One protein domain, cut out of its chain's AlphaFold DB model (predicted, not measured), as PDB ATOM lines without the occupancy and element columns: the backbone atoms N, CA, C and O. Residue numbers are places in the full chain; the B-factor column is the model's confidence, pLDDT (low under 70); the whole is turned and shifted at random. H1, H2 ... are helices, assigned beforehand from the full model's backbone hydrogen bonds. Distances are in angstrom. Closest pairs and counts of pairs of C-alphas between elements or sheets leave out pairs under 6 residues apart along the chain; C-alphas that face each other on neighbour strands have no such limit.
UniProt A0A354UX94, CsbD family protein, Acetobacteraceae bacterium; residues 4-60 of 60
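What this domain is: This is residues 4 to 60 of the 60 residues of the protein "CsbD family protein" of Acetobacteraceae bacterium (UniProt A0A354UX94). Two long straight helices, H2 and the shorter H1, meet near their ends in a corner and make an open V. Each arm reaches away on its own, with nothing between them. The printed part has 57 residues with two named helices, H1 then H2, and no named strand; the class is all helix. It is extended, with a radius of gyration of the C-alphas of 18.5 A, and flat, spanning 50 by 34 by 7 A.

Where its parts are: H2, residues 28 to 58, is 43.7 A long from C-alpha 28 at (-25.351, 101.373, 114.212) to C-alpha 58 at (18.315, 99.064, 115.495). H1, residues 4 to 24, is 29.9 A long and begins at C-alpha 4, (-14.699, 76.490, 92.989).

How they stand to each other: H2 and H1 are close but not clearly touching; their closest C-alphas, of Thr 30 and Gly 22, are 7.6 A apart. They stand at a steep tilt of 62 degrees, opposite ways. In both helices every O i to N i+4 pair is within hydrogen-bond range.

The domain as a whole: The C-alphas of Val 24 and Arg 60, the two farthest apart, are 53.1 A apart. The printed part has no cut, and the link from H1 to H2 is tight. The mean pLDDT of the printed part is 73.9; residues 4 to 7, 22 to 31, 57 and 60 are under 70.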
ATOM      1  N   ASN A   4     -15.329  75.267  92.479       60.66
ATOM      2  CA  ASN A   4     -14.699  76.490  92.989       60.66
ATOM      3  C   ASN A   4     -15.385  77.794  92.539       60.66
ATOM      4  O   ASN A   4     -15.463  78.749  93.306       60.66
ATOM      5  N   ARG A   5     -15.912  77.856  91.308       60.50
ATOM      6  CA  ARG A   5     -16.587  79.063  90.795       60.50
ATOM      7  C   ARG A   5     -17.965  79.254  91.423       60.50
ATOM      8  O   ARG A   5     -18.353  80.380  91.718       60.50
ATOM      9  N   VAL A   6     -18.679  78.151  91.646       66.88
ATOM     10  CA  VAL A   6     -19.979  78.148  92.330       66.88
ATOM     11  C   VAL A   6     -19.810  78.500  93.804       66.88
ATOM     12  O   VAL A   6     -20.591  79.286  94.329       66.88
ATOM     13  N   GLU A   7     -18.768  77.983  94.452       67.44
ATOM     14  CA  GLU A   7     -18.485  78.276  95.857       67.44
ATOM     15  C   GLU A   7     -18.099  79.750  96.064       67.44
ATOM     16  O   GLU A   7     -18.637  80.409  96.953       67.44
ATOM     17  N   GLY A   8     -17.272  80.309  95.172       71.00
ATOM     18  CA  GLY A   8     -16.939  81.736  95.175       71.00
ATOM     19  C   GLY A   8     -18.157  82.636  94.934       71.00
ATOM     20  O   GLY A   8     -18.360  83.610  95.662       71.00
ATOM     21  N   ALA A   9     -19.013  82.283  93.971       77.69
ATOM     22  CA  ALA A   9     -20.247  83.020  93.693       77.69
ATOM     23  C   ALA A   9     -21.248  82.940  94.860       77.69
ATOM     24  O   ALA A   9     -21.848  83.948  95.235       77.69
ATOM     25  N   ALA A  10     -21.389  81.767  95.483       78.19
ATOM     26  CA  ALA A  10     -22.234  81.576  96.659       78.19
ATOM     27  C   ALA A  10     -21.723  82.387  97.858       78.19
ATOM     28  O   ALA A  10     -22.518  82.989  98.583       78.19
ATOM     29  N   HIS A  11     -20.403  82.456  98.051       77.75
ATOM     30  CA  HIS A  11     -19.803  83.244  99.121       77.75
ATOM     31  C   HIS A  11     -19.995  84.749  98.902       77.75
ATOM     32  O   HIS A  11     -20.362  85.461  99.838       77.75
ATOM     33  N   GLN A  12     -19.842  85.227  97.661       78.38
ATOM     34  CA  GLN A  12     -20.130  86.619  97.311       78.38
ATOM     35  C   GLN A  12     -21.602  86.976  97.512       78.38
ATOM     36  O   GLN A  12     -21.897  88.006  98.116       78.38
ATOM     37  N   ALA A  13     -22.526  86.117  97.077       83.50
ATOM     38  CA  ALA A  13     -23.954  86.338  97.280       83.50
ATOM     39  C   ALA A  13     -24.304  86.389  98.776       83.50
ATOM     40  O   ALA A  13     -25.000  87.297  99.227       83.50
ATOM     41  N   LYS A  14     -23.761  85.463  99.576       79.69
ATOM     42  CA  LYS A  14     -23.980  85.429 101.028       79.69
ATOM     43  C   LYS A  14     -23.391  86.660 101.728       79.69
ATOM     44  O   LYS A  14     -24.012  87.187 102.649       79.69
ATOM     45  N   GLY A  15     -22.228  87.130 101.275       78.75
ATOM     46  CA  GLY A  15     -21.594  88.362 101.744       78.75
ATOM     47  C   GLY A  15     -22.432  89.600 101.429       78.75
ATOM     48  O   GLY A  15     -22.735  90.368 102.338       78.75
ATOM     49  N   ALA A  16     -22.891  89.739 100.184       84.44
ATOM     50  CA  ALA A  16     -23.747  90.843  99.751       84.44
ATOM     51  C   ALA A  16     -25.072  90.884 100.525       84.44
ATOM     52  O   ALA A  16     -25.494  91.950 100.969       84.44
ATOM     53  N   VAL A  17     -25.696  89.724 100.760       81.94
ATOM     54  CA  VAL A  17     -26.911  89.623 101.580       81.94
ATOM     55  C   VAL A  17     -26.628  90.029 103.025       81.94
ATOM     56  O   VAL A  17     -27.388  90.803 103.593       81.94
ATOM     57  N   LYS A  18     -25.527  89.567 103.626       77.56
ATOM     58  CA  LYS A  18     -25.168  89.924 105.008       77.56
ATOM     59  C   LYS A  18     -24.845  91.412 105.155       77.56
ATOM     60  O   LYS A  18     -25.191  92.013 106.167       77.56
ATOM     61  N   GLU A  19     -24.227  92.013 104.142       76.62
ATOM     62  CA  GLU A  19     -23.919  93.442 104.112       76.62
ATOM     63  C   GLU A  19     -25.180  94.295 103.905       76.62
ATOM     64  O   GLU A  19     -25.360  95.310 104.579       76.62
ATOM     65  N   ALA A  20     -26.088  93.857 103.026       80.44
ATOM     66  CA  ALA A  20     -27.382  94.498 102.814       80.44
ATOM     67  C   ALA A  20     -28.262  94.402 104.065       80.44
ATOM     68  O   ALA A  20     -28.805  95.409 104.503       80.44
ATOM     69  N   VAL A  21     -28.335  93.225 104.693       74.62
ATOM     70  CA  VAL A  21     -29.044  93.025 105.965       74.62
ATOM     71  C   VAL A  21     -28.398  93.853 107.072       74.62
ATOM     72  O   VAL A  21     -29.108  94.531 107.794       74.62
ATOM     73  N   GLY A  22     -27.068  93.912 107.171       65.81
ATOM     74  CA  GLY A  22     -26.392  94.773 108.150       65.81
ATOM     75  C   GLY A  22     -26.679  96.268 107.956       65.81
ATOM     76  O   GLY A  22     -26.812  97.004 108.933       65.81
ATOM     77  N   LYS A  23     -26.827  96.727 106.704       68.00
ATOM     78  CA  LYS A  23     -27.237  98.107 106.382       68.00
ATOM     79  C   LYS A  23     -28.722  98.361 106.662       68.00
ATOM     80  O   LYS A  23     -29.054  99.437 107.148       68.00
ATOM     81  N   VAL A  24     -29.597  97.395 106.370       68.56
ATOM     82  CA  VAL A  24     -31.062  97.510 106.512       68.56
ATOM     83  C   VAL A  24     -31.518  97.345 107.961       68.56
ATOM     84  O   VAL A  24     -32.362  98.113 108.414       68.56
ATOM     85  N   THR A  25     -30.939  96.402 108.709       68.38
ATOM     86  CA  THR A  25     -31.222  96.188 110.140       68.38
ATOM     87  C   THR A  25     -30.767  97.380 110.987       68.38
ATOM     88  O   THR A  25     -31.235  97.556 112.106       68.38
ATOM     89  N   GLY A  26     -29.916  98.262 110.448       57.25
ATOM     90  CA  GLY A  26     -29.596  99.522 111.109       57.25
ATOM     91  C   GLY A  26     -28.856  99.323 112.429       57.25
ATOM     92  O   GLY A  26     -28.980 100.157 113.328       57.25
ATOM     93  N   ASP A  27     -28.065  98.250 112.545       62.00
ATOM     94  CA  ASP A  27     -27.139  98.046 113.652       62.00
ATOM     95  C   ASP A  27     -26.012  99.079 113.542       62.00
ATOM     96  O   ASP A  27     -24.882  98.809 113.128       62.00
ATOM     97  N   LYS A  28     -26.327 100.312 113.948       60.06
ATOM     98  CA  LYS A  28     -25.351 101.373 114.212       60.06
ATOM     99  C   LYS A  28     -24.243 100.854 115.120       60.06
ATOM    100  O   LYS A  28     -23.118 101.316 115.006       60.06
ATOM    101  N   LYS A  29     -24.553  99.866 115.966       61.66
ATOM    102  CA  LYS A  29     -23.594  99.140 116.793       61.66
ATOM    103  C   LYS A  29     -22.575  98.371 115.945       61.66
ATOM    104  O   LYS A  29     -21.392  98.631 116.085       61.66
ATOM    105  N   THR A  30     -23.005  97.554 114.978       69.38
ATOM    106  CA  THR A  30     -22.092  96.821 114.077       69.38
ATOM    107  C   THR A  30     -21.334  97.743 113.118       69.38
ATOM    108  O   THR A  30     -20.153  97.514 112.862       69.38
ATOM    109  N   GLN A  31     -21.961  98.810 112.607       68.06
ATOM    110  CA  GLN A  31     -21.234  99.811 111.813       68.06
ATOM    111  C   GLN A  31     -20.208 100.587 112.650       68.06
ATOM    112  O   GLN A  31     -19.101 100.823 112.169       68.06
ATOM    113  N   ALA A  32     -20.550 100.969 113.883       72.31
ATOM    114  CA  ALA A  32     -19.640 101.671 114.784       72.31
ATOM    115  C   ALA A  32     -18.497 100.766 115.251       72.31
ATOM    116  O   ALA A  32     -17.351 101.200 115.221       72.31
ATOM    117  N   GLU A  33     -18.782  99.511 115.608       72.81
ATOM    118  CA  GLU A  33     -17.763  98.510 115.943       72.81
ATOM    119  C   GLU A  33     -16.833  98.274 114.750       72.81
ATOM    120  O   GLU A  33     -15.621  98.392 114.895       72.81
ATOM    121  N   GLY A  34     -17.367  98.081 113.539       77.50
ATOM    122  CA  GLY A  34     -16.544  97.905 112.339       77.50
ATOM    123  C   GLY A  34     -15.725  99.146 111.954       77.50
ATOM    124  O   GLY A  34     -14.605  99.026 111.453       77.50
ATOM    125  N   ALA A  35     -16.250 100.354 112.181       80.38
ATOM    126  CA  ALA A  35     -15.510 101.596 111.962       80.38
ATOM    127  C   ALA A  35     -14.403 101.796 113.010       80.38
ATOM    128  O   ALA A  35     -13.282 102.167 112.650       80.38
ATOM    129  N   ALA A  36     -14.694 101.506 114.279       78.81
ATOM    130  CA  ALA A  36     -13.731 101.554 115.372       78.81
ATOM    131  C   ALA A  36     -12.615 100.520 115.177       78.81
ATOM    132  O   ALA A  36     -11.441 100.853 115.318       78.81
ATOM    133  N   GLU A  37     -12.956  99.303 114.755       80.62
ATOM    134  CA  GLU A  37     -11.997  98.229 114.498       80.62
ATOM    135  C   GLU A  37     -11.103  98.547 113.288       80.62
ATOM    136  O   GLU A  37      -9.889  98.359 113.344       80.62
ATOM    137  N   LYS A  38     -11.652  99.155 112.223       81.75
ATOM    138  CA  LYS A  38     -10.844  99.683 111.107       81.75
ATOM    139  C   LYS A  38      -9.898 100.799 111.542       81.75
ATOM    140  O   LYS A  38      -8.769 100.860 111.052       81.75
ATOM    141  N   ALA A  39     -10.346 101.698 112.416       82.88
ATOM    142  CA  ALA A  39      -9.508 102.776 112.932       82.88
ATOM    143  C   ALA A  39      -8.378 102.218 113.811       82.88
ATOM    144  O   ALA A  39      -7.213 102.550 113.587       82.88
ATOM    145  N   ALA A  40      -8.706 101.308 114.728       81.06
ATOM    146  CA  ALA A  40      -7.739 100.608 115.567       81.06
ATOM    147  C   ALA A  40      -6.729  99.819 114.722       81.06
ATOM    148  O   ALA A  40      -5.526  99.958 114.927       81.06
ATOM    149  N   GLY A  41      -7.192  99.087 113.705       83.12
ATOM    150  CA  GLY A  41      -6.334  98.345 112.784       83.12
ATOM    151  C   GLY A  41      -5.375  99.245 112.002       83.12
ATOM    152  O   GLY A  41      -4.201  98.915 111.872       83.12
ATOM    153  N   LYS A  42      -5.819 100.421 111.535       82.56
ATOM    154  CA  LYS A  42      -4.927 101.403 110.884       82.56
ATOM    155  C   LYS A  42      -3.860 101.936 111.834       82.56
ATOM    156  O   LYS A  42      -2.699 102.029 111.443       82.56
ATOM    157  N   VAL A  43      -4.240 102.265 113.069       81.88
ATOM    158  CA  VAL A  43      -3.300 102.745 114.093       81.88
ATOM    159  C   VAL A  43      -2.299 101.651 114.451       81.88
ATOM    160  O   VAL A  43      -1.098 101.898 114.482       81.88
ATOM    161  N   GLN A  44      -2.771 100.423 114.651       73.06
ATOM    162  CA  GLN A  44      -1.927  99.286 114.991       73.06
ATOM    163  C   GLN A  44      -0.984  98.909 113.844       73.06
ATOM    164  O   GLN A  44       0.153  98.542 114.107       73.06
ATOM    165  N   ASN A  45      -1.409  99.052 112.587       77.31
ATOM    166  CA  ASN A  45      -0.560  98.806 111.421       77.31
ATOM    167  C   ASN A  45       0.484  99.922 111.234       77.31
ATOM    168  O   ASN A  45       1.638  99.642 110.939       77.31
ATOM    169  N   ALA A  46       0.129 101.185 111.498       78.25
ATOM    170  CA  ALA A  46       1.085 102.295 111.485       78.25
ATOM    171  C   ALA A  46       2.129 102.175 112.610       78.25
ATOM    172  O   ALA A  46       3.321 102.360 112.376       78.25
ATOM    173  N   VAL A  47       1.696 101.827 113.825       78.44
ATOM    174  CA  VAL A  47       2.585 101.610 114.977       78.44
ATOM    175  C   VAL A  47       3.402 100.330 114.813       78.44
ATOM    176  O   VAL A  47       4.580 100.320 115.148       78.44
ATOM    177  N   GLY A  48       2.794  99.262 114.297       76.44
ATOM    178  CA  GLY A  48       3.457  98.000 113.979       76.44
ATOM    179  C   GLY A  48       4.529  98.201 112.919       76.44
ATOM    180  O   GLY A  48       5.682  97.894 113.179       76.44
ATOM    181  N   GLY A  49       4.183  98.841 111.800       79.06
ATOM    182  CA  GLY A  49       5.128  99.216 110.753       79.06
ATOM    183  C   GLY A  49       6.257 100.103 111.275       79.06
ATOM    184  O   GLY A  49       7.416  99.812 111.023       79.06
ATOM    185  N   ALA A  50       5.963 101.127 112.083       73.62
ATOM    186  CA  ALA A  50       7.003 101.968 112.680       73.62
ATOM    187  C   ALA A  50       7.913 101.199 113.655       73.62
ATOM    188  O   ALA A  50       9.119 101.442 113.684       73.62
ATOM    189  N   LYS A  51       7.357 100.268 114.444       74.06
ATOM    190  CA  LYS A  51       8.136  99.390 115.327       74.06
ATOM    191  C   LYS A  51       8.996  98.410 114.537       74.06
ATOM    192  O   LYS A  51      10.142  98.221 114.929       74.06
ATOM    193  N   ASP A  52       8.479  97.815 113.465       74.38
ATOM    194  CA  ASP A  52       9.235  96.920 112.584       74.38
ATOM    195  C   ASP A  52      10.382  97.672 111.906       74.38
ATOM    196  O   ASP A  52      11.530  97.260 112.037       74.38
ATOM    197  N   THR A  53      10.117  98.849 111.326       73.00
ATOM    198  CA  THR A  53      11.160  99.691 110.718       73.00
ATOM    199  C   THR A  53      12.213 100.121 111.742       73.00
ATOM    200  O   THR A  53      13.407 100.073 111.459       73.00
ATOM    201  N   ALA A  54      11.805 100.513 112.954       71.44
ATOM    202  CA  ALA A  54      12.742 100.889 114.013       71.44
ATOM    203  C   ALA A  54      13.571  99.697 114.513       71.44
ATOM    204  O   ALA A  54      14.756  99.850 114.807       71.44
ATOM    205  N   LYS A  55      12.968  98.507 114.603       74.69
ATOM    206  CA  LYS A  55      13.647  97.282 115.036       74.69
ATOM    207  C   LYS A  55      14.613  96.769 113.968       74.69
ATOM    208  O   LYS A  55      15.691  96.307 114.320       74.69
ATOM    209  N   GLU A  56      14.264  96.903 112.693       76.62
ATOM    210  CA  GLU A  56      15.141  96.585 111.564       76.62
ATOM    211  C   GLU A  56      16.343  97.541 111.494       76.62
ATOM    212  O   GLU A  56      17.463  97.102 111.243       76.62
ATOM    213  N   TRP A  57      16.145  98.826 111.811       66.25
ATOM    214  CA  TRP A  57      17.227  99.816 111.868       66.25
ATOM    215  C   TRP A  57      18.131  99.656 113.099       66.25
ATOM    216  O   TRP A  57      19.333  99.871 113.006       66.25
ATOM    217  N   ALA A  58      17.570  99.267 114.249       72.06
ATOM    218  CA  ALA A  58      18.315  99.064 115.495       72.06
ATOM    219  C   ALA A  58      19.066  97.723 115.567       72.06
ATOM    220  O   ALA A  58      19.964  97.578 116.393       72.06
ATOM    221  N   ASN A  59      18.684  96.736 114.751       73.06
ATOM    222  CA  ASN A  59      19.317  95.414 114.704       73.06
ATOM    223  C   ASN A  59      20.333  95.278 113.548       73.06
ATOM    224  O   ASN A  59      20.749  94.162 113.229       73.06
ATOM    225  N   ARG A  60      20.700  96.400 112.919       57.19
ATOM    226  CA  ARG A  60      21.792  96.532 111.951       57.19
ATOM    227  C   ARG A  60      23.008  97.167 112.614       57.19
ATOM    228  O   ARG A  60      24.126  96.750 112.240       57.19
TER     229      ARG A  60